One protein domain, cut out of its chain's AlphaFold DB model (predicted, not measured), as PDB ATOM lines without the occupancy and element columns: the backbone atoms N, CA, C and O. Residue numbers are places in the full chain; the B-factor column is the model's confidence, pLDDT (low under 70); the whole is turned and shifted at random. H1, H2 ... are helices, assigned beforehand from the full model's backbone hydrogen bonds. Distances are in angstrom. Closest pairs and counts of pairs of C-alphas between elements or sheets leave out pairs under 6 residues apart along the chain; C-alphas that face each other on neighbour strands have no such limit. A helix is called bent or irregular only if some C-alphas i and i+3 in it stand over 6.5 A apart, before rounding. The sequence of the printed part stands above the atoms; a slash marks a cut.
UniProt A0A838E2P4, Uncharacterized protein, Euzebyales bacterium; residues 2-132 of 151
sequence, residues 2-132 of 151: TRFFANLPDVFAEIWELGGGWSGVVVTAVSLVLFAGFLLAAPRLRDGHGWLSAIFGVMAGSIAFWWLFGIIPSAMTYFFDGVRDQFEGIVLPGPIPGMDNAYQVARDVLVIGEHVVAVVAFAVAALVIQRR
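What this domain is: This is residues 2 to 132 of the 151 residues of an uncharacterized protein of Euzebyales bacterium (UniProt A0A838E2P4). Three long helices stand in a row, with H4 in the middle, H3 folding back along one side of it as a helical hairpin, and H6 along the other side. H2 crosses the far part of H4 on the side of H3, and residues 123 to 132 of H6 stick out free. The 131 printed residues hold six named helices, H1 to H6 in chain order, and no named strand; the class is all helix. The whole is loose, with a radius of gyration of the C-alphas of 19.3 A, and elongated, spanning 64 by 33 by 23 A.

Where its parts are: H4, residues 50 to 82, was assigned as one helix by its hydrogen bonds but is bent: C-alphas 69 and 72 are 6.8 A apart. Its arms are H4a, residues 50 to 69, 27.9 A, and H4b, residues 72 to 82, 15.1 A. H3 is residues 22 to 44, 33.1 A, and H6 residues 102 to 132, 45.2 A, ending at C-alpha 132 (28.980, -44.031, 27.531). H2 is residues 8 to 18, H5 residues 84 to 87, and H1 residues 2 to 6, from C-alpha 2 (-18.311, -35.905, 24.320).

How they stand to each other: H4a and H4b stand at a shallow tilt of 18 degrees. H3 and H4a, a hairpin, touch, closest at the C-alphas of Ala 42 and Ser 53, 4.2 A, opposite ways at a shallow tilt of 33 degrees, only just short of steep. H6 touches H4b with residues 107 to 114 alone, closest at the C-alphas of Pro 73 and Val 111, 6.1 A. H2 touches H4b at a steep tilt of 57 degrees, closest at the C-alphas of Ile 15 and Phe 79, 6.9 A. H3 and H6 are apart; H1 and H5 touch no helix. Each O i to N i+4 pair is within hydrogen-bond range in H1, H2, H4a, H4b and H6, and 17 of 19 in H3; H5 is too short for one.

The domain as a whole: The C-alphas of Gly 48 and Pro 97, the two farthest apart, are 65.5 A apart. The printed part has no cut. The link from H5 to H6, 14 residues, is long. The mean pLDDT of the printed part is 85.9; residues 2 to 4 and 91 are under 70.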
ATOM      1  N   THR A   2     -17.742 -36.027  25.684       62.62
ATOM      2  CA  THR A   2     -18.311 -35.905  24.320       62.62
ATOM      3  C   THR A   2     -17.955 -34.610  23.574       62.62
ATOM      4  O   THR A   2     -17.715 -34.671  22.378       62.62
ATOM      5  N   ARG A   3     -17.837 -33.459  24.259       63.03
ATOM      6  CA  ARG A   3     -17.401 -32.188  23.633       63.03
ATOM      7  C   ARG A   3     -15.937 -32.188  23.172       63.03
ATOM      8  O   ARG A   3     -15.633 -31.604  22.148       63.03
ATOM      9  N   PHE A   4     -15.051 -32.882  23.887       64.94
ATOM     10  CA  PHE A   4     -13.635 -32.975  23.513       64.94
ATOM     11  C   PHE A   4     -13.463 -33.727  22.189       64.94
ATOM     12  O   PHE A   4     -12.806 -33.240  21.279       64.94
ATOM     13  N   PHE A   5     -14.123 -34.882  22.053       72.94
ATOM     14  CA  PHE A   5     -14.088 -35.652  20.808       72.94
ATOM     15  C   PHE A   5     -14.826 -34.958  19.655       72.94
ATOM     16  O   PHE A   5     -14.452 -35.161  18.505       72.94
ATOM     17  N   ALA A   6     -15.832 -34.126  19.947       77.31
ATOM     18  CA  ALA A   6     -16.529 -33.332  18.935       77.31
ATOM     19  C   ALA A   6     -15.651 -32.214  18.345       77.31
ATOM     20  O   ALA A   6     -15.769 -31.936  17.158       77.31
ATOM     21  N   ASN A   7     -14.746 -31.641  19.144       75.75
ATOM     22  CA  ASN A   7     -13.862 -30.546  18.727       75.75
ATOM     23  C   ASN A   7     -12.506 -31.035  18.182       75.75
ATOM     24  O   ASN A   7     -11.688 -30.227  17.759       75.75
ATOM     25  N   LEU A   8     -12.242 -32.350  18.178       77.19
ATOM     26  CA  LEU A   8     -10.998 -32.910  17.635       77.19
ATOM     27  C   LEU A   8     -10.694 -32.457  16.195       77.19
ATOM     28  O   LEU A   8      -9.537 -32.135  15.939       77.19
ATOM     29  N   PRO A   9     -11.661 -32.417  15.256       82.12
ATOM     30  CA  PRO A   9     -11.395 -31.950  13.897       82.12
ATOM     31  C   PRO A   9     -10.889 -30.506  13.860       82.12
ATOM     32  O   PRO A   9      -9.921 -30.231  13.155       82.12
ATOM     33  N   ASP A  10     -11.487 -29.623  14.662       80.62
ATOM     34  CA  ASP A  10     -11.107 -28.209  14.746       80.62
ATOM     35  C   ASP A  10      -9.720 -28.057  15.381       80.62
ATOM     36  O   ASP A  10      -8.874 -27.323  14.882       80.62
ATOM     37  N   VAL A  11      -9.432 -28.851  16.415       76.19
ATOM     38  CA  VAL A  11      -8.102 -28.937  17.032       76.19
ATOM     39  C   VAL A  11      -7.038 -29.385  16.021       76.19
ATOM     40  O   VAL A  11      -5.942 -28.829  15.994       76.19
ATOM     41  N   PHE A  12      -7.332 -30.374  15.173       80.19
ATOM     42  CA  PHE A  12      -6.401 -30.814  14.128       80.19
ATOM     43  C   PHE A  12      -6.229 -29.778  13.018       80.19
ATOM     44  O   PHE A  12      -5.115 -29.624  12.516       80.19
ATOM     45  N   ALA A  13      -7.302 -29.081  12.638       80.94
ATOM     46  CA  ALA A  13      -7.239 -27.989  11.676       80.94
ATOM     47  C   ALA A  13      -6.335 -26.862  12.192       80.94
ATOM     48  O   ALA A  13      -5.464 -26.410  11.454       80.94
ATOM     49  N   GLU A  14      -6.441 -26.510  13.475       78.88
ATOM     50  CA  GLU A  14      -5.581 -25.481  14.060       78.88
ATOM     51  C   GLU A  14      -4.128 -25.915  14.208       78.88
ATOM     52  O   GLU A  14      -3.216 -25.140  13.938       78.88
ATOM     53  N   ILE A  15      -3.868 -27.178  14.553       79.38
ATOM     54  CA  ILE A  15      -2.496 -27.713  14.529       79.38
ATOM     55  C   ILE A  15      -1.915 -27.648  13.107       79.38
ATOM     56  O   ILE A  15      -0.727 -27.366  12.932       79.38
ATOM     57  N   TRP A  16      -2.737 -27.904  12.086       82.19
ATOM     58  CA  TRP A  16      -2.323 -27.840  10.687       82.19
ATOM     59  C   TRP A  16      -2.036 -26.406  10.225       82.19
ATOM     60  O   TRP A  16      -1.024 -26.172   9.559       82.19
ATOM     61  N   GLU A  17      -2.885 -25.449  10.594       83.00
ATOM     62  CA  GLU A  17      -2.698 -24.030  10.283       83.00
ATOM     63  C   GLU A  17      -1.486 -23.446  11.018       83.00
ATOM     64  O   GLU A  17      -0.630 -22.815  10.394       83.00
ATOM     65  N   LEU A  18      -1.330 -23.769  12.302       78.31
ATOM     66  CA  LEU A  18      -0.165 -23.411  13.113       78.31
ATOM     67  C   LEU A  18       1.136 -23.961  12.524       78.31
ATOM     68  O   LEU A  18       2.171 -23.296  12.541       78.31
ATOM     69  N   GLY A  19       1.085 -25.164  11.949       78.25
ATOM     70  CA  GLY A  19       2.193 -25.756  11.208       78.25
ATOM     71  C   GLY A  19       2.481 -25.091   9.857       78.25
ATOM     72  O   GLY A  19       3.371 -25.546   9.147       78.25
ATOM     73  N   GLY A  20       1.746 -24.061   9.429       85.00
ATOM     74  CA  GLY A  20       1.871 -23.509   8.074       85.00
ATOM     75  C   GLY A  20       1.566 -24.553   6.990       85.00
ATOM     76  O   GLY A  20       2.153 -24.529   5.898       85.00
ATOM     77  N   GLY A  21       0.716 -25.531   7.318       86.56
ATOM     78  CA  GLY A  21       0.382 -26.683   6.494       86.56
ATOM     79  C   GLY A  21       1.604 -27.496   6.062       86.56
ATOM     80  O   GLY A  21       2.440 -27.913   6.863       86.56
ATOM     81  N   TRP A  22       1.735 -27.717   4.753       88.19
ATOM     82  CA  TRP A  22       2.823 -28.521   4.189       88.19
ATOM     83  C   TRP A  22       4.216 -27.946   4.440       88.19
ATOM     84  O   TRP A  22       5.183 -28.705   4.514       88.19
ATOM     85  N   SER A  23       4.333 -26.626   4.586       87.69
ATOM     86  CA  SER A  23       5.630 -25.990   4.804       87.69
ATOM     87  C   SER A  23       6.245 -26.409   6.143       87.69
ATOM     88  O   SER A  23       7.396 -26.849   6.160       87.69
ATOM     89  N   GLY A  24       5.485 -26.401   7.242       86.44
ATOM     90  CA  GLY A  24       5.991 -26.867   8.533       86.44
ATOM     91  C   GLY A  24       6.196 -28.369   8.585       86.44
ATOM     92  O   GLY A  24       7.150 -28.805   9.226       86.44
ATOM     93  N   VAL A  25       5.411 -29.174   7.858       88.06
ATOM     94  CA  VAL A  25       5.690 -30.619   7.727       88.06
ATOM     95  C   VAL A  25       7.061 -30.840   7.092       88.06
ATOM     96  O   VAL A  25       7.866 -31.609   7.615       88.06
ATOM     97  N   VAL A  26       7.362 -30.135   5.998       92.50
ATOM     98  CA  VAL A  26       8.663 -30.230   5.320       92.50
ATOM     99  C   VAL A  26       9.788 -29.736   6.224       92.50
ATOM    100  O   VAL A  26      10.791 -30.433   6.368       92.50
ATOM    101  N   VAL A  27       9.628 -28.582   6.878       90.94
ATOM    102  CA  VAL A  27      10.636 -28.042   7.809       90.94
ATOM    103  C   VAL A  27      10.892 -29.014   8.961       90.94
ATOM    104  O   VAL A  27      12.046 -29.284   9.293       90.94
ATOM    105  N   THR A  28       9.836 -29.602   9.522       90.56
ATOM    106  CA  THR A  28       9.931 -30.599  10.594       90.56
ATOM    107  C   THR A  28      10.666 -31.844  10.119       90.56
ATOM    108  O   THR A  28      11.626 -32.274  10.759       90.56
ATOM    109  N   ALA A  29      10.281 -32.391   8.964       93.06
ATOM    110  CA  ALA A  29      10.916 -33.571   8.389       93.06
ATOM    111  C   ALA A  29      12.406 -33.331   8.102       93.06
ATOM    112  O   ALA A  29      13.247 -34.136   8.498       93.06
ATOM    113  N   VAL A  30      12.751 -32.201   7.480       95.12
ATOM    114  CA  VAL A  30      14.145 -31.825   7.203       95.12
ATOM    115  C   VAL A  30      14.929 -31.665   8.502       95.12
ATOM    116  O   VAL A  30      16.036 -32.190   8.613       95.12
ATOM    117  N   SER A  31      14.362 -30.996   9.505       93.88
ATOM    118  CA  SER A  31      15.024 -30.799  10.795       93.88
ATOM    119  C   SER A  31      15.289 -32.125  11.515       93.88
ATOM    120  O   SER A  31      16.397 -32.343  12.005       93.88
ATOM    121  N   LEU A  32      14.326 -33.055  11.499       94.06
ATOM    122  CA  LEU A  32      14.483 -34.402  12.058       94.06
ATOM    123  C   LEU A  32      15.544 -35.216  11.314       94.06
ATOM    124  O   LEU A  32      16.359 -35.883  11.951       94.06
ATOM    125  N   VAL A  33      15.571 -35.140   9.981       96.69
ATOM    126  CA  VAL A  33      16.592 -35.808   9.161       96.69
ATOM    127  C   VAL A  33      17.981 -35.252   9.464       96.69
ATOM    128  O   VAL A  33      18.915 -36.030   9.652       96.69
ATOM    129  N   LEU A  34      18.129 -33.928   9.568       96.00
ATOM    130  CA  LEU A  34      19.399 -33.291   9.925       96.00
ATOM    131  C   LEU A  34      19.843 -33.677  11.336       96.00
ATOM    132  O   LEU A  34      20.989 -34.078  11.527       96.00
ATOM    133  N   PHE A  35      18.934 -33.620  12.310       96.38
ATOM    134  CA  PHE A  35      19.204 -34.041  13.681       96.38
ATOM    135  C   PHE A  35      19.680 -35.496  13.738       96.38
ATOM    136  O   PHE A  35      20.751 -35.771  14.280       96.38
ATOM    137  N   ALA A  36      18.928 -36.420  13.133       94.81
ATOM    138  CA  ALA A  36      19.279 -37.834  13.095       94.81
ATOM    139  C   ALA A  36      20.604 -38.065  12.359       94.81
ATOM    140  O   ALA A  36      21.451 -38.818  12.837       94.81
ATOM    141  N   GLY A  37      20.820 -37.383  11.231       94.94
ATOM    142  CA  GLY A  37      22.064 -37.443  10.470       94.94
ATOM    143  C   GLY A  37      23.267 -37.031  11.314       94.94
ATOM    144  O   GLY A  37      24.243 -37.779  11.406       94.94
ATOM    145  N   PHE A  38      23.180 -35.890  12.002       95.31
ATOM    146  CA  PHE A  38      24.248 -35.413  12.874       95.31
ATOM    147  C   PHE A  38      24.484 -36.337  14.072       95.31
ATOM    148  O   PHE A  38      25.628 -36.707  14.352       95.31
ATOM    149  N   LEU A  39      23.410 -36.784  14.725       93.19
ATOM    150  CA  LEU A  39      23.466 -37.677  15.882       93.19
ATOM    151  C   LEU A  39      24.085 -39.040  15.534       93.19
ATOM    152  O   LEU A  39      24.841 -39.594  16.329       93.19
ATOM    153  N   LEU A  40      23.787 -39.583  14.350       93.31
ATOM    154  CA  LEU A  40      24.305 -40.873  13.880       93.31
ATOM    155  C   LEU A  40      25.730 -40.785  13.318       93.31
ATOM    156  O   LEU A  40      26.462 -41.780  13.356       93.31
ATOM    157  N   ALA A  41      26.130 -39.630  12.786       91.88
ATOM    158  CA  ALA A  41      27.481 -39.397  12.282       91.88
ATOM    159  C   ALA A  41      28.483 -39.112  13.412       91.88
ATOM    160  O   ALA A  41      29.613 -39.602  13.358       91.88
ATOM    161  N   ALA A  42      28.068 -38.406  14.470       90.38
ATOM    162  CA  ALA A  42      28.920 -38.080  15.613       90.38
ATOM    163  C   ALA A  42      29.670 -39.295  16.214       90.38
ATOM    164  O   ALA A  42      30.896 -39.227  16.316       90.38
ATOM    165  N   PRO A  43      29.029 -40.430  16.565       87.31
ATOM    166  CA  PRO A  43      29.742 -41.581  17.119       87.31
ATOM    167  C   PRO A  43      30.636 -42.281  16.088       87.31
ATOM    168  O   PRO A  43      31.678 -42.803  16.461       87.31
ATOM    169  N   ARG A  44      30.271 -42.268  14.797       89.75
ATOM    170  CA  ARG A  44      31.063 -42.909  13.730       89.75
ATOM    171  C   ARG A  44      32.374 -42.185  13.447       89.75
ATOM    172  O   ARG A  44      33.355 -42.814  13.072       89.75
ATOM    173  N   LEU A  45      32.390 -40.867  13.622       88.94
ATOM    174  CA  LEU A  45      33.564 -40.031  13.369       88.94
ATOM    175  C   LEU A  45      34.494 -39.927  14.583       88.94
ATOM    176  O   LEU A  45      35.570 -39.347  14.468       88.94
ATOM    177  N   ARG A  46      34.104 -40.487  15.735       83.56
ATOM    178  CA  ARG A  46      34.819 -40.324  17.004       83.56
ATOM    179  C   ARG A  46      36.262 -40.829  16.950       83.56
ATOM    180  O   ARG A  46      37.150 -40.105  17.390       83.56
ATOM    181  N   ASP A  47      36.483 -42.021  16.402       82.12
ATOM    182  CA  ASP A  47      37.783 -42.703  16.498       82.12
ATOM    183  C   ASP A  47      38.810 -42.184  15.481       82.12
ATOM    184  O   ASP A  47      40.004 -42.159  15.766       82.12
ATOM    185  N   GLY A  48      38.358 -41.732  14.304       82.19
ATOM    186  CA  GLY A  48      39.242 -41.209  13.254       82.19
ATOM    187  C   GLY A  48      39.370 -39.684  13.237       82.19
ATOM    188  O   GLY A  48      40.423 -39.151  12.909       82.19
ATOM    189  N   HIS A  49      38.298 -38.965  13.583       86.75
ATOM    190  CA  HIS A  49      38.204 -37.512  13.437       86.75
ATOM    191  C   HIS A  49      37.413 -36.910  14.606       86.75
ATOM    192  O   HIS A  49      36.319 -36.368  14.432       86.75
ATOM    193  N   GLY A  50      37.970 -36.984  15.819       83.25
ATOM    194  CA  GLY A  50      37.296 -36.535  17.046       83.25
ATOM    195  C   GLY A  50      36.769 -35.091  16.997       83.25
ATOM    196  O   GLY A  50      35.722 -34.800  17.573       83.25
ATOM    197  N   TRP A  51      37.426 -34.199  16.248       85.12
ATOM    198  CA  TRP A  51      36.952 -32.827  16.037       85.12
ATOM    199  C   TRP A  51      35.650 -32.769  15.219       85.12
ATOM    200  O   TRP A  51      34.743 -32.018  15.573       85.12
ATOM    201  N   LEU A  52      35.502 -33.609  14.184       88.56
ATOM    202  CA  LEU A  52      34.247 -33.737  13.436       88.56
ATOM    203  C   LEU A  52      33.157 -34.345  14.315       88.56
ATOM    204  O   LEU A  52      32.037 -33.849  14.326       88.56
ATOM    205  N   SER A  53      33.481 -35.370  15.105       89.62
ATOM    206  CA  SER A  53      32.538 -35.947  16.072       89.62
ATOM    207  C   SER A  53      31.954 -34.881  17.008       89.62
ATOM    208  O   SER A  53      30.738 -34.828  17.202       89.62
ATOM    209  N   ALA A  54      32.801 -33.980  17.517       87.69
ATOM    210  CA  ALA A  54      32.378 -32.872  18.366       87.69
ATOM    211  C   ALA A  54      31.476 -31.872  17.625       87.69
ATOM    212  O   ALA A  54      30.418 -31.525  18.145       87.69
ATOM    213  N   ILE A  55      31.840 -31.454  16.405       92.75
ATOM    214  CA  ILE A  55      31.019 -30.533  15.595       92.75
ATOM    215  C   ILE A  55      29.635 -31.129  15.336       92.75
ATOM    216  O   ILE A  55      28.625 -30.477  15.583       92.75
ATOM    217  N   PHE A  56      29.573 -32.381  14.885       92.56
ATOM    218  CA  PHE A  56      28.310 -33.060  14.595       92.56
ATOM    219  C   PHE A  56      27.468 -33.243  15.866       92.56
ATOM    220  O   PHE A  56      26.258 -33.027  15.840       92.56
ATOM    221  N   GLY A  57      28.103 -33.556  16.999       91.69
ATOM    222  CA  GLY A  57      27.435 -33.607  18.300       91.69
ATOM    223  C   GLY A  57      26.835 -32.260  18.716       91.69
ATOM    224  O   GLY A  57      25.684 -32.216  19.146       91.69
ATOM    225  N   VAL A  58      27.574 -31.159  18.536       93.19
ATOM    226  CA  VAL A  58      27.083 -29.799  18.817       93.19
ATOM    227  C   VAL A  58      25.938 -29.429  17.878       93.19
ATOM    228  O   VAL A  58      24.928 -28.929  18.353       93.19
ATOM    229  N   MET A  59      26.032 -29.724  16.580       95.75
ATOM    230  CA  MET A  59      24.952 -29.444  15.623       95.75
ATOM    231  C   MET A  59      23.664 -30.202  15.972       95.75
ATOM    232  O   MET A  59      22.590 -29.603  15.985       95.75
ATOM    233  N   ALA A  60      23.762 -31.492  16.315       93.69
ATOM    234  CA  ALA A  60      22.615 -32.264  16.793       93.69
ATOM    235  C   ALA A  60      22.038 -31.668  18.089       93.69
ATOM    236  O   ALA A  60      20.827 -31.478  18.201       93.69
ATOM    237  N   GLY A  61      22.906 -31.328  19.048       93.31
ATOM    238  CA  GLY A  61      22.515 -30.694  20.307       93.31
ATOM    239  C   GLY A  61      21.797 -29.360  20.102       93.31
ATOM    240  O   GLY A  61      20.754 -29.139  20.708       93.31
ATOM    241  N   SER A  62      22.297 -28.510  19.205       93.88
ATOM    242  CA  SER A  62      21.697 -27.217  18.867       93.88
ATOM    243  C   SER A  62      20.318 -27.365  18.233       93.88
ATOM    244  O   SER A  62      19.414 -26.613  18.588       93.88
ATOM    245  N   ILE A  63      20.119 -28.344  17.341       94.62
ATOM    246  CA  ILE A  63      18.790 -28.610  16.768       94.62
ATOM    247  C   ILE A  63      17.821 -29.059  17.865       94.62
ATOM    248  O   ILE A  63      16.737 -28.493  17.984       94.62
ATOM    249  N   ALA A  64      18.211 -30.027  18.700       93.12
ATOM    250  CA  ALA A  64      17.368 -30.486  19.806       93.12
ATOM    251  C   ALA A  64      17.036 -29.354  20.789       93.12
ATOM    252  O   ALA A  64      15.897 -29.233  21.233       93.12
ATOM    253  N   PHE A  65      18.016 -28.499  21.090       93.06
ATOM    254  CA  PHE A  65      17.837 -27.325  21.936       93.06
ATOM    255  C   PHE A  65      16.820 -26.358  21.323       93.06
ATOM    256  O   PHE A  65      15.881 -25.941  21.993       93.06
ATOM    257  N   TRP A  66      16.956 -26.054  20.033       93.06
ATOM    258  CA  TRP A  66      16.042 -25.156  19.333       93.06
ATOM    259  C   TRP A  66      14.600 -25.678  19.307       93.06
ATOM    260  O   TRP A  66      13.655 -24.911  19.483       93.06
ATOM    261  N   TRP A  67      14.418 -26.990  19.142       92.12
ATOM    262  CA  TRP A  67      13.095 -27.609  19.216       92.12
ATOM    263  C   TRP A  67      12.483 -27.503  20.611       92.12
ATOM    264  O   TRP A  67      11.354 -27.038  20.735       92.12
ATOM    265  N   LEU A  68      13.229 -27.898  21.641       90.06
ATOM    266  CA  LEU A  68      12.718 -27.997  23.010       90.06
ATOM    267  C   LEU A  68      12.512 -26.644  23.702       90.06
ATOM    268  O   LEU A  68      11.661 -26.545  24.571       90.06
ATOM    269  N   PHE A  69      13.285 -25.619  23.343       88.94
ATOM    270  CA  PHE A  69      13.218 -24.306  24.001       88.94
ATOM    271  C   PHE A  69      12.655 -23.196  23.112       88.94
ATOM    272  O   PHE A  69      12.326 -22.123  23.606       88.94
ATOM    273  N   GLY A  70      12.563 -23.428  21.803       88.19
ATOM    274  CA  GLY A  70      12.064 -22.447  20.847       88.19
ATOM    275  C   GLY A  70      10.753 -22.900  20.226       88.19
ATOM    276  O   GLY A  70       9.705 -22.307  20.472       88.19
ATOM    277  N   ILE A  71      10.811 -23.959  19.415       89.12
ATOM    278  CA  ILE A  71       9.694 -24.343  18.542       89.12
ATOM    279  C   ILE A  71       8.509 -24.886  19.345       89.12
ATOM    280  O   ILE A  71       7.401 -24.384  19.173       89.12
ATOM    281  N   ILE A  72       8.721 -25.884  20.210       88.94
ATOM    282  CA  ILE A  72       7.628 -26.542  20.944       88.94
ATOM    283  C   ILE A  72       6.929 -25.570  21.909       88.94
ATOM    284  O   ILE A  72       5.703 -25.467  21.805       88.94
ATOM    285  N   PRO A  73       7.638 -24.771  22.736       86.81
ATOM    286  CA  PRO A  73       6.973 -23.815  23.621       86.81
ATOM    287  C   PRO A  73       6.158 -22.766  22.859       86.81
ATOM    288  O   PRO A  73       5.033 -22.428  23.243       86.81
ATOM    289  N   SER A  74       6.702 -22.270  21.740       86.25
ATOM    290  CA  SER A  74       6.004 -21.312  20.877       86.25
ATOM    291  C   SER A  74       4.748 -21.934  20.274       86.25
ATOM    292  O   SER A  74       3.670 -21.349  20.348       86.25
ATOM    293  N   ALA A  75       4.863 -23.153  19.739       85.81
ATOM    294  CA  ALA A  75       3.743 -23.886  19.168       85.81
ATOM    295  C   ALA A  75       2.653 -24.170  20.210       85.81
ATOM    296  O   ALA A  75       1.480 -23.970  19.921       85.81
ATOM    297  N   MET A  76       3.010 -24.566  21.434       84.12
ATOM    298  CA  MET A  76       2.025 -24.762  22.503       84.12
ATOM    299  C   MET A  76       1.317 -23.461  22.879       84.12
ATOM    300  O   MET A  76       0.103 -23.461  23.069       84.12
ATOM    301  N   THR A  77       2.053 -22.352  22.955       85.69
ATOM    302  CA  THR A  77       1.481 -21.036  23.275       85.69
ATOM    303  C   THR A  77       0.461 -20.613  22.218       85.69
ATOM    304  O   THR A  77      -0.673 -20.290  22.565       85.69
ATOM    305  N   TYR A  78       0.830 -20.682  20.934       84.94
ATOM    306  CA  TYR A  78      -0.080 -20.352  19.833       84.94
ATOM    307  C   TYR A  78      -1.263 -21.309  19.747       84.94
ATOM    308  O   TYR A  78      -2.381 -20.872  19.493       84.94
ATOM    309  N   PHE A  79      -1.030 -22.598  20.004       84.31
ATOM    310  CA  PHE A  79      -2.092 -23.589  20.038       84.31
ATOM    311  C   PHE A  79      -3.128 -23.217  21.097       84.31
ATOM    312  O   PHE A  79      -4.295 -23.056  20.758       84.31
ATOM    313  N   PHE A  80      -2.717 -23.005  22.353       82.88
ATOM    314  CA  PHE A  80      -3.651 -22.632  23.419       82.88
ATOM    315  C   PHE A  80      -4.390 -21.329  23.135       82.88
ATOM    316  O   PHE A  80      -5.576 -21.244  23.446       82.88
ATOM    317  N   ASP A  81      -3.724 -20.349  22.521       82.94
ATOM    318  CA  ASP A  81      -4.364 -19.092  22.138       82.94
ATOM    319  C   ASP A  81      -5.420 -19.305  21.034       82.94
ATOM    320  O   ASP A  81      -6.479 -18.682  21.093       82.94
ATOM    321  N   GLY A  82      -5.183 -20.219  20.083       81.06
ATOM    322  CA  GLY A  82      -6.131 -20.568  19.016       81.06
ATOM    323  C   GLY A  82      -7.315 -21.425  19.476       81.06
ATOM    324  O   GLY A  82      -8.436 -21.236  19.013       81.06
ATOM    325  N   VAL A  83      -7.111 -22.328  20.442       80.31
ATOM    326  CA  VAL A  83      -8.171 -23.223  20.956       80.31
ATOM    327  C   VAL A  83      -8.738 -22.792  22.312       80.31
ATOM    328  O   VAL A  83      -9.410 -23.581  22.984       80.31
ATOM    329  N   ARG A  84      -8.485 -21.549  22.737       80.19
ATOM    330  CA  ARG A  84      -8.848 -21.037  24.066       80.19
ATOM    331  C   ARG A  84     -10.303 -21.328  24.428       80.19
ATOM    332  O   ARG A  84     -10.554 -21.968  25.445       80.19
ATOM    333  N   ASP A  85     -11.235 -20.940  23.562       78.75
ATOM    334  CA  ASP A  85     -12.679 -21.072  23.799       78.75
ATOM    335  C   ASP A  85     -13.128 -22.540  23.923       78.75
ATOM    336  O   ASP A  85     -14.123 -22.857  24.573       78.75
ATOM    337  N   GLN A  86     -12.383 -23.461  23.307       76.75
ATOM    338  CA  GLN A  86     -12.688 -24.892  23.301       76.75
ATOM    339  C   GLN A  86     -12.174 -25.599  24.562       76.75
ATOM    340  O   GLN A  86     -12.748 -26.608  24.980       76.75
ATOM    341  N   PHE A  87     -11.092 -25.089  25.157       72.50
ATOM    342  CA  PHE A  87     -10.441 -25.659  26.342       72.50
ATOM    343  C   PHE A  87     -10.775 -24.928  27.647       72.50
ATOM    344  O   PHE A  87     -10.453 -25.438  28.731       72.50
ATOM    345  N   GLU A  88     -11.441 -23.778  27.556       80.06
ATOM    346  CA  GLU A  88     -11.931 -23.018  28.697       80.06
ATOM    347  C   GLU A  88     -12.900 -23.854  29.551       80.06
ATOM    348  O   GLU A  88     -13.856 -24.461  29.065       80.06
ATOM    349  N   GLY A  89     -12.620 -23.942  30.853       70.94
ATOM    350  CA  GLY A  89     -13.404 -24.726  31.811       70.94
ATOM    351  C   GLY A  89     -13.178 -26.243  31.756       70.94
ATOM    352  O   GLY A  89     -13.767 -26.960  32.566       70.94
ATOM    353  N   ILE A  90     -12.330 -26.748  30.847       72.88
ATOM    354  CA  ILE A  90     -11.929 -28.167  30.785       72.88
ATOM    355  C   ILE A  90     -10.502 -28.343  31.307       72.88
ATOM    356  O   ILE A  90     -10.274 -29.121  32.230       72.88
ATOM    357  N   VAL A  91      -9.551 -27.638  30.690       69.94
ATOM    358  CA  VAL A  91      -8.113 -27.718  31.009       69.94
ATOM    359  C   VAL A  91      -7.567 -26.345  31.387       69.94
ATOM    360  O   VAL A  91      -6.699 -26.245  32.249       69.94
ATOM    361  N   LEU A  92      -8.100 -25.284  30.774       74.25
ATOM    362  CA  LEU A  92      -7.735 -23.906  31.065       74.25
ATOM    363  C   LEU A  92      -8.794 -23.263  31.971       74.25
ATOM    364  O   LEU A  92      -9.989 -23.505  31.777       74.25
ATOM    365  N   PRO A  93      -8.395 -22.456  32.968       75.75
ATOM    366  CA  PRO A  93      -9.353 -21.756  33.807       75.75
ATOM    367  C   PRO A  93     -10.143 -20.741  32.971       75.75
ATOM    368  O   PRO A  93      -9.561 -19.982  32.195       75.75
ATOM    369  N   GLY A  94     -11.464 -20.723  33.157       75.94
ATOM    370  CA  GLY A  94     -12.307 -19.616  32.700       75.94
ATOM    371  C   GLY A  94     -12.088 -18.349  33.537       75.94
ATOM    372  O   GLY A  94     -11.245 -18.349  34.439       75.94
ATOM    373  N   PRO A  95     -12.830 -17.259  33.276       74.38
ATOM    374  CA  PRO A  95     -12.710 -16.022  34.033       74.38
ATOM    375  C   PRO A  95     -12.980 -16.271  35.520       74.38
ATOM    376  O   PRO A  95     -14.070 -16.687  35.917       74.38
ATOM    377  N   ILE A  96     -11.961 -16.019  36.345       78.69
ATOM    378  CA  ILE A  96     -12.039 -16.129  37.801       78.69
ATOM    379  C   ILE A  96     -12.347 -14.733  38.357       78.69
ATOM    380  O   ILE A  96     -11.607 -13.792  38.056       78.69
ATOM    381  N   PRO A  97     -13.398 -14.567  39.180       78.56
ATOM    382  CA  PRO A  97     -13.700 -13.283  39.805       78.56
ATOM    383  C   PRO A  97     -12.494 -12.751  40.593       78.56
ATOM    384  O   PRO A  97     -12.021 -13.402  41.521       78.56
ATOM    385  N   GLY A  98     -12.001 -11.567  40.218       82.88
ATOM    386  CA  GLY A  98     -10.841 -10.927  40.850       82.88
ATOM    387  C   GLY A  98      -9.474 -11.328  40.282       82.88
ATOM    388  O   GLY A  98      -8.462 -10.908  40.841       82.88
ATOM    389  N   MET A  99      -9.417 -12.111  39.198       82.00
ATOM    390  CA  MET A  99      -8.159 -12.498  38.549       82.00
ATOM    391  C   MET A  99      -8.283 -12.496  37.019       82.00
ATOM    392  O   MET A  99      -8.538 -13.521  36.384       82.00
ATOM    393  N   ASP A 100      -8.039 -11.328  36.422       83.00
ATOM    394  CA  ASP A 100      -8.190 -11.097  34.977       83.00
ATOM    395  C   ASP A 100      -7.133 -11.830  34.127       83.00
ATOM    396  O   ASP A 100      -7.303 -12.018  32.922       83.00
ATOM    397  N   ASN A 101      -6.039 -12.287  34.745       85.69
ATOM    398  CA  ASN A 101      -4.918 -12.966  34.090       85.69
ATOM    399  C   ASN A 101      -4.890 -14.489  34.318       85.69
ATOM    400  O   ASN A 101      -3.872 -15.122  34.034       85.69
ATOM    401  N   ALA A 102      -5.981 -15.096  34.798       84.25
ATOM    402  CA  ALA A 102      -6.039 -16.527  35.115       84.25
ATOM    403  C   ALA A 102      -5.577 -17.440  33.968       84.25
ATOM    404  O   ALA A 102      -4.802 -18.373  34.183       84.25
ATOM    405  N   TYR A 103      -5.998 -17.121  32.744       84.75
ATOM    406  CA  TYR A 103      -5.580 -17.824  31.533       84.75
ATOM    407  C   TYR A 103      -4.068 -17.715  31.282       84.75
ATOM    408  O   TYR A 103      -3.411 -18.725  31.041       84.75
ATOM    409  N   GLN A 104      -3.504 -16.505  31.383       85.75
ATOM    410  CA  GLN A 104      -2.073 -16.273  31.150       85.75
ATOM    411  C   GLN A 104      -1.226 -17.033  32.170       85.75
ATOM    412  O   GLN A 104      -0.298 -17.733  31.787       85.75
ATOM    413  N   VAL A 105      -1.606 -16.987  33.451       87.31
ATOM    414  CA  VAL A 105      -0.906 -17.719  34.517       87.31
ATOM    415  C   VAL A 105      -0.937 -19.228  34.267       87.31
ATOM    416  O   VAL A 105       0.089 -19.889  34.395       87.31
ATOM    417  N   ALA A 106      -2.089 -19.788  33.884       85.75
ATOM    418  CA  ALA A 106      -2.191 -21.216  33.585       85.75
ATOM    419  C   ALA A 106      -1.323 -21.623  32.385       85.75
ATOM    420  O   ALA A 106      -0.621 -22.635  32.445       85.75
ATOM    421  N   ARG A 107      -1.327 -20.813  31.321       85.94
ATOM    422  CA  ARG A 107      -0.477 -21.011  30.141       85.94
ATOM    423  C   ARG A 107       1.008 -20.956  30.505       85.94
ATOM    424  O   ARG A 107       1.759 -21.849  30.124       85.94
ATOM    425  N   ASP A 108       1.417 -19.969  31.296       87.88
ATOM    426  CA  ASP A 108       2.810 -19.795  31.710       87.88
ATOM    427  C   ASP A 108       3.287 -20.956  32.593       87.88
ATOM    428  O   ASP A 108       4.403 -21.444  32.423       87.88
ATOM    429  N   VAL A 109       2.436 -21.472  33.488       89.12
ATOM    430  CA  VAL A 109       2.748 -22.665  34.296       89.12
ATOM    431  C   VAL A 109       2.997 -23.891  33.415       89.12
ATOM    432  O   VAL A 109       3.923 -24.657  33.693       89.12
ATOM    433  N   LEU A 110       2.218 -24.078  32.345       86.75
ATOM    434  CA  LEU A 110       2.423 -25.178  31.398       86.75
ATOM    435  C   LEU A 110       3.754 -25.038  30.653       86.75
ATOM    436  O   LEU A 110       4.519 -26.001  30.595       86.75
ATOM    437  N   VAL A 111       4.065 -23.837  30.158       88.69
ATOM    438  CA  VAL A 111       5.339 -23.548  29.476       88.69
ATOM    439  C   VAL A 111       6.528 -23.745  30.421       88.69
ATOM    440  O   VAL A 111       7.527 -24.356  30.044       88.69
ATOM    441  N   ILE A 112       6.433 -23.292  31.674       91.12
ATOM    442  CA  ILE A 112       7.476 -23.517  32.689       91.12
ATOM    443  C   ILE A 112       7.645 -25.014  32.967       91.12
ATOM    444  O   ILE A 112       8.774 -25.500  33.041       91.12
ATOM    445  N   GLY A 113       6.541 -25.754  33.104       91.00
ATOM    446  CA  GLY A 113       6.567 -27.202  33.303       91.00
ATOM    447  C   GLY A 113       7.301 -27.926  32.173       91.00
ATOM    448  O   GLY A 113       8.173 -28.756  32.435       91.00
ATOM    449  N   GLU A 114       7.017 -27.561  30.925       90.06
ATOM    450  CA  GLU A 114       7.726 -28.062  29.746       90.06
ATOM    451  C   GLU A 114       9.231 -27.753  29.808       90.06
ATOM    452  O   GLU A 114      10.053 -28.654  29.633       90.06
ATOM    453  N   HIS A 115       9.610 -26.513  30.132       90.50
ATOM    454  CA  HIS A 115      11.016 -26.115  30.236       90.50
ATOM    455  C   HIS A 115      11.769 -26.928  31.291       90.50
ATOM    456  O   HIS A 115      12.902 -27.352  31.057       90.50
ATOM    457  N   VAL A 116      11.145 -27.188  32.444       93.94
ATOM    458  CA  VAL A 116      11.731 -28.049  33.482       93.94
ATOM    459  C   VAL A 116      11.971 -29.456  32.934       93.94
ATOM    460  O   VAL A 116      13.063 -30.001  33.113       93.94
ATOM    461  N   VAL A 117      10.998 -30.030  32.221       92.25
ATOM    462  CA  VAL A 117      11.141 -31.347  31.582       92.25
ATOM    463  C   VAL A 117      12.275 -31.340  30.554       92.25
ATOM    464  O   VAL A 117      13.115 -32.243  30.573       92.25
ATOM    465  N   ALA A 118      12.358 -30.314  29.705       91.62
ATOM    466  CA  ALA A 118      13.408 -30.170  28.699       91.62
ATOM    467  C   ALA A 118      14.810 -30.079  29.328       91.62
ATOM    468  O   ALA A 118      15.731 -30.776  28.896       91.62
ATOM    469  N   VAL A 119      14.974 -29.277  30.385       92.94
ATOM    470  CA  VAL A 119      16.245 -29.146  31.122       92.94
ATOM    471  C   VAL A 119      16.659 -30.478  31.743       92.94
ATOM    472  O   VAL A 119      17.811 -30.895  31.599       92.94
ATOM    473  N   VAL A 120      15.729 -31.177  32.400       94.00
ATOM    474  CA  VAL A 120      15.999 -32.493  33.000       94.00
ATOM    475  C   VAL A 120      16.391 -33.506  31.925       94.00
ATOM    476  O   VAL A 120      17.377 -34.225  32.098       94.00
ATOM    477  N   ALA A 121      15.683 -33.537  30.794       89.56
ATOM    478  CA  ALA A 121      15.998 -34.424  29.678       89.56
ATOM    479  C   ALA A 121      17.409 -34.171  29.125       89.56
ATOM    480  O   ALA A 121      18.170 -35.121  28.923       89.56
ATOM    481  N   PHE A 122      17.802 -32.904  28.957       89.81
ATOM    482  CA  PHE A 122      19.156 -32.532  28.533       89.81
ATOM    483  C   PHE A 122      20.224 -32.953  29.544       89.81
ATOM    484  O   PHE A 122      21.250 -33.515  29.156       89.81
ATOM    485  N   ALA A 123      19.987 -32.724  30.837       91.44
ATOM    486  CA  ALA A 123      20.913 -33.126  31.891       91.44
ATOM    487  C   ALA A 123      21.105 -34.650  31.912       91.44
ATOM    488  O   ALA A 123      22.236 -35.139  31.938       91.44
ATOM    489  N   VAL A 124      20.012 -35.413  31.828       92.94
ATOM    490  CA  VAL A 124      20.053 -36.880  31.752       92.94
ATOM    491  C   VAL A 124      20.787 -37.341  30.494       92.94
ATOM    492  O   VAL A 124      21.664 -38.199  30.591       92.94
ATOM    493  N   ALA A 125      20.496 -36.759  29.329       88.81
ATOM    494  CA  ALA A 125      21.178 -37.095  28.081       88.81
ATOM    495  C   ALA A 125      22.689 -36.842  28.176       88.81
ATOM    496  O   ALA A 125      23.483 -37.714  27.818       88.81
ATOM    497  N   ALA A 126      23.099 -35.698  28.731       87.25
ATOM    498  CA  ALA A 126      24.505 -35.380  28.959       87.25
ATOM    499  C   ALA A 126      25.177 -36.408  29.883       87.25
ATOM    500  O   ALA A 126      26.259 -36.900  29.564       87.25
ATOM    501  N   LEU A 127      24.525 -36.795  30.984       89.00
ATOM    502  CA  LEU A 127      25.038 -37.814  31.908       89.00
ATOM    503  C   LEU A 127      25.154 -39.193  31.245       89.00
ATOM    504  O   LEU A 127      26.150 -39.891  31.440       89.00
ATOM    505  N   VAL A 128      24.167 -39.590  30.439       89.31
ATOM    506  CA  VAL A 128      24.195 -40.852  29.681       89.31
ATOM    507  C   VAL A 128      25.344 -40.850  28.674       89.31
ATOM    508  O   VAL A 128      26.091 -41.827  28.594       89.31
ATOM    509  N   ILE A 129      25.533 -39.750  27.943       85.12
ATOM    510  CA  ILE A 129      26.635 -39.590  26.987       85.12
ATOM    511  C   ILE A 129      27.983 -39.638  27.713       85.12
ATOM    512  O   ILE A 129      28.867 -40.370  27.279       85.12
ATOM    513  N   GLN A 130      28.138 -38.934  28.837       85.00
ATOM    514  CA  GLN A 130      29.367 -38.960  29.639       85.00
ATOM    515  C   GLN A 130      29.690 -40.358  30.171       85.00
ATOM    516  O   GLN A 130      30.848 -40.767  30.145       85.00
ATOM    517  N   ARG A 131      28.680 -41.116  30.622       85.75
ATOM    518  CA  ARG A 131      28.858 -42.512  31.058       85.75
ATOM    519  C   ARG A 131      29.260 -43.430  29.911       85.75
ATOM    520  O   ARG A 131      30.075 -44.323  30.108       85.75
ATOM    521  N   ARG A 132      28.687 -43.225  28.724       84.81
ATOM    522  CA  ARG A 132      28.980 -44.031  27.531       84.81
ATOM    523  C   ARG A 132      30.338 -43.699  26.916       84.81
ATOM    524  O   ARG A 132      30.979 -44.572  26.343       84.81
TER     525      ARG A 132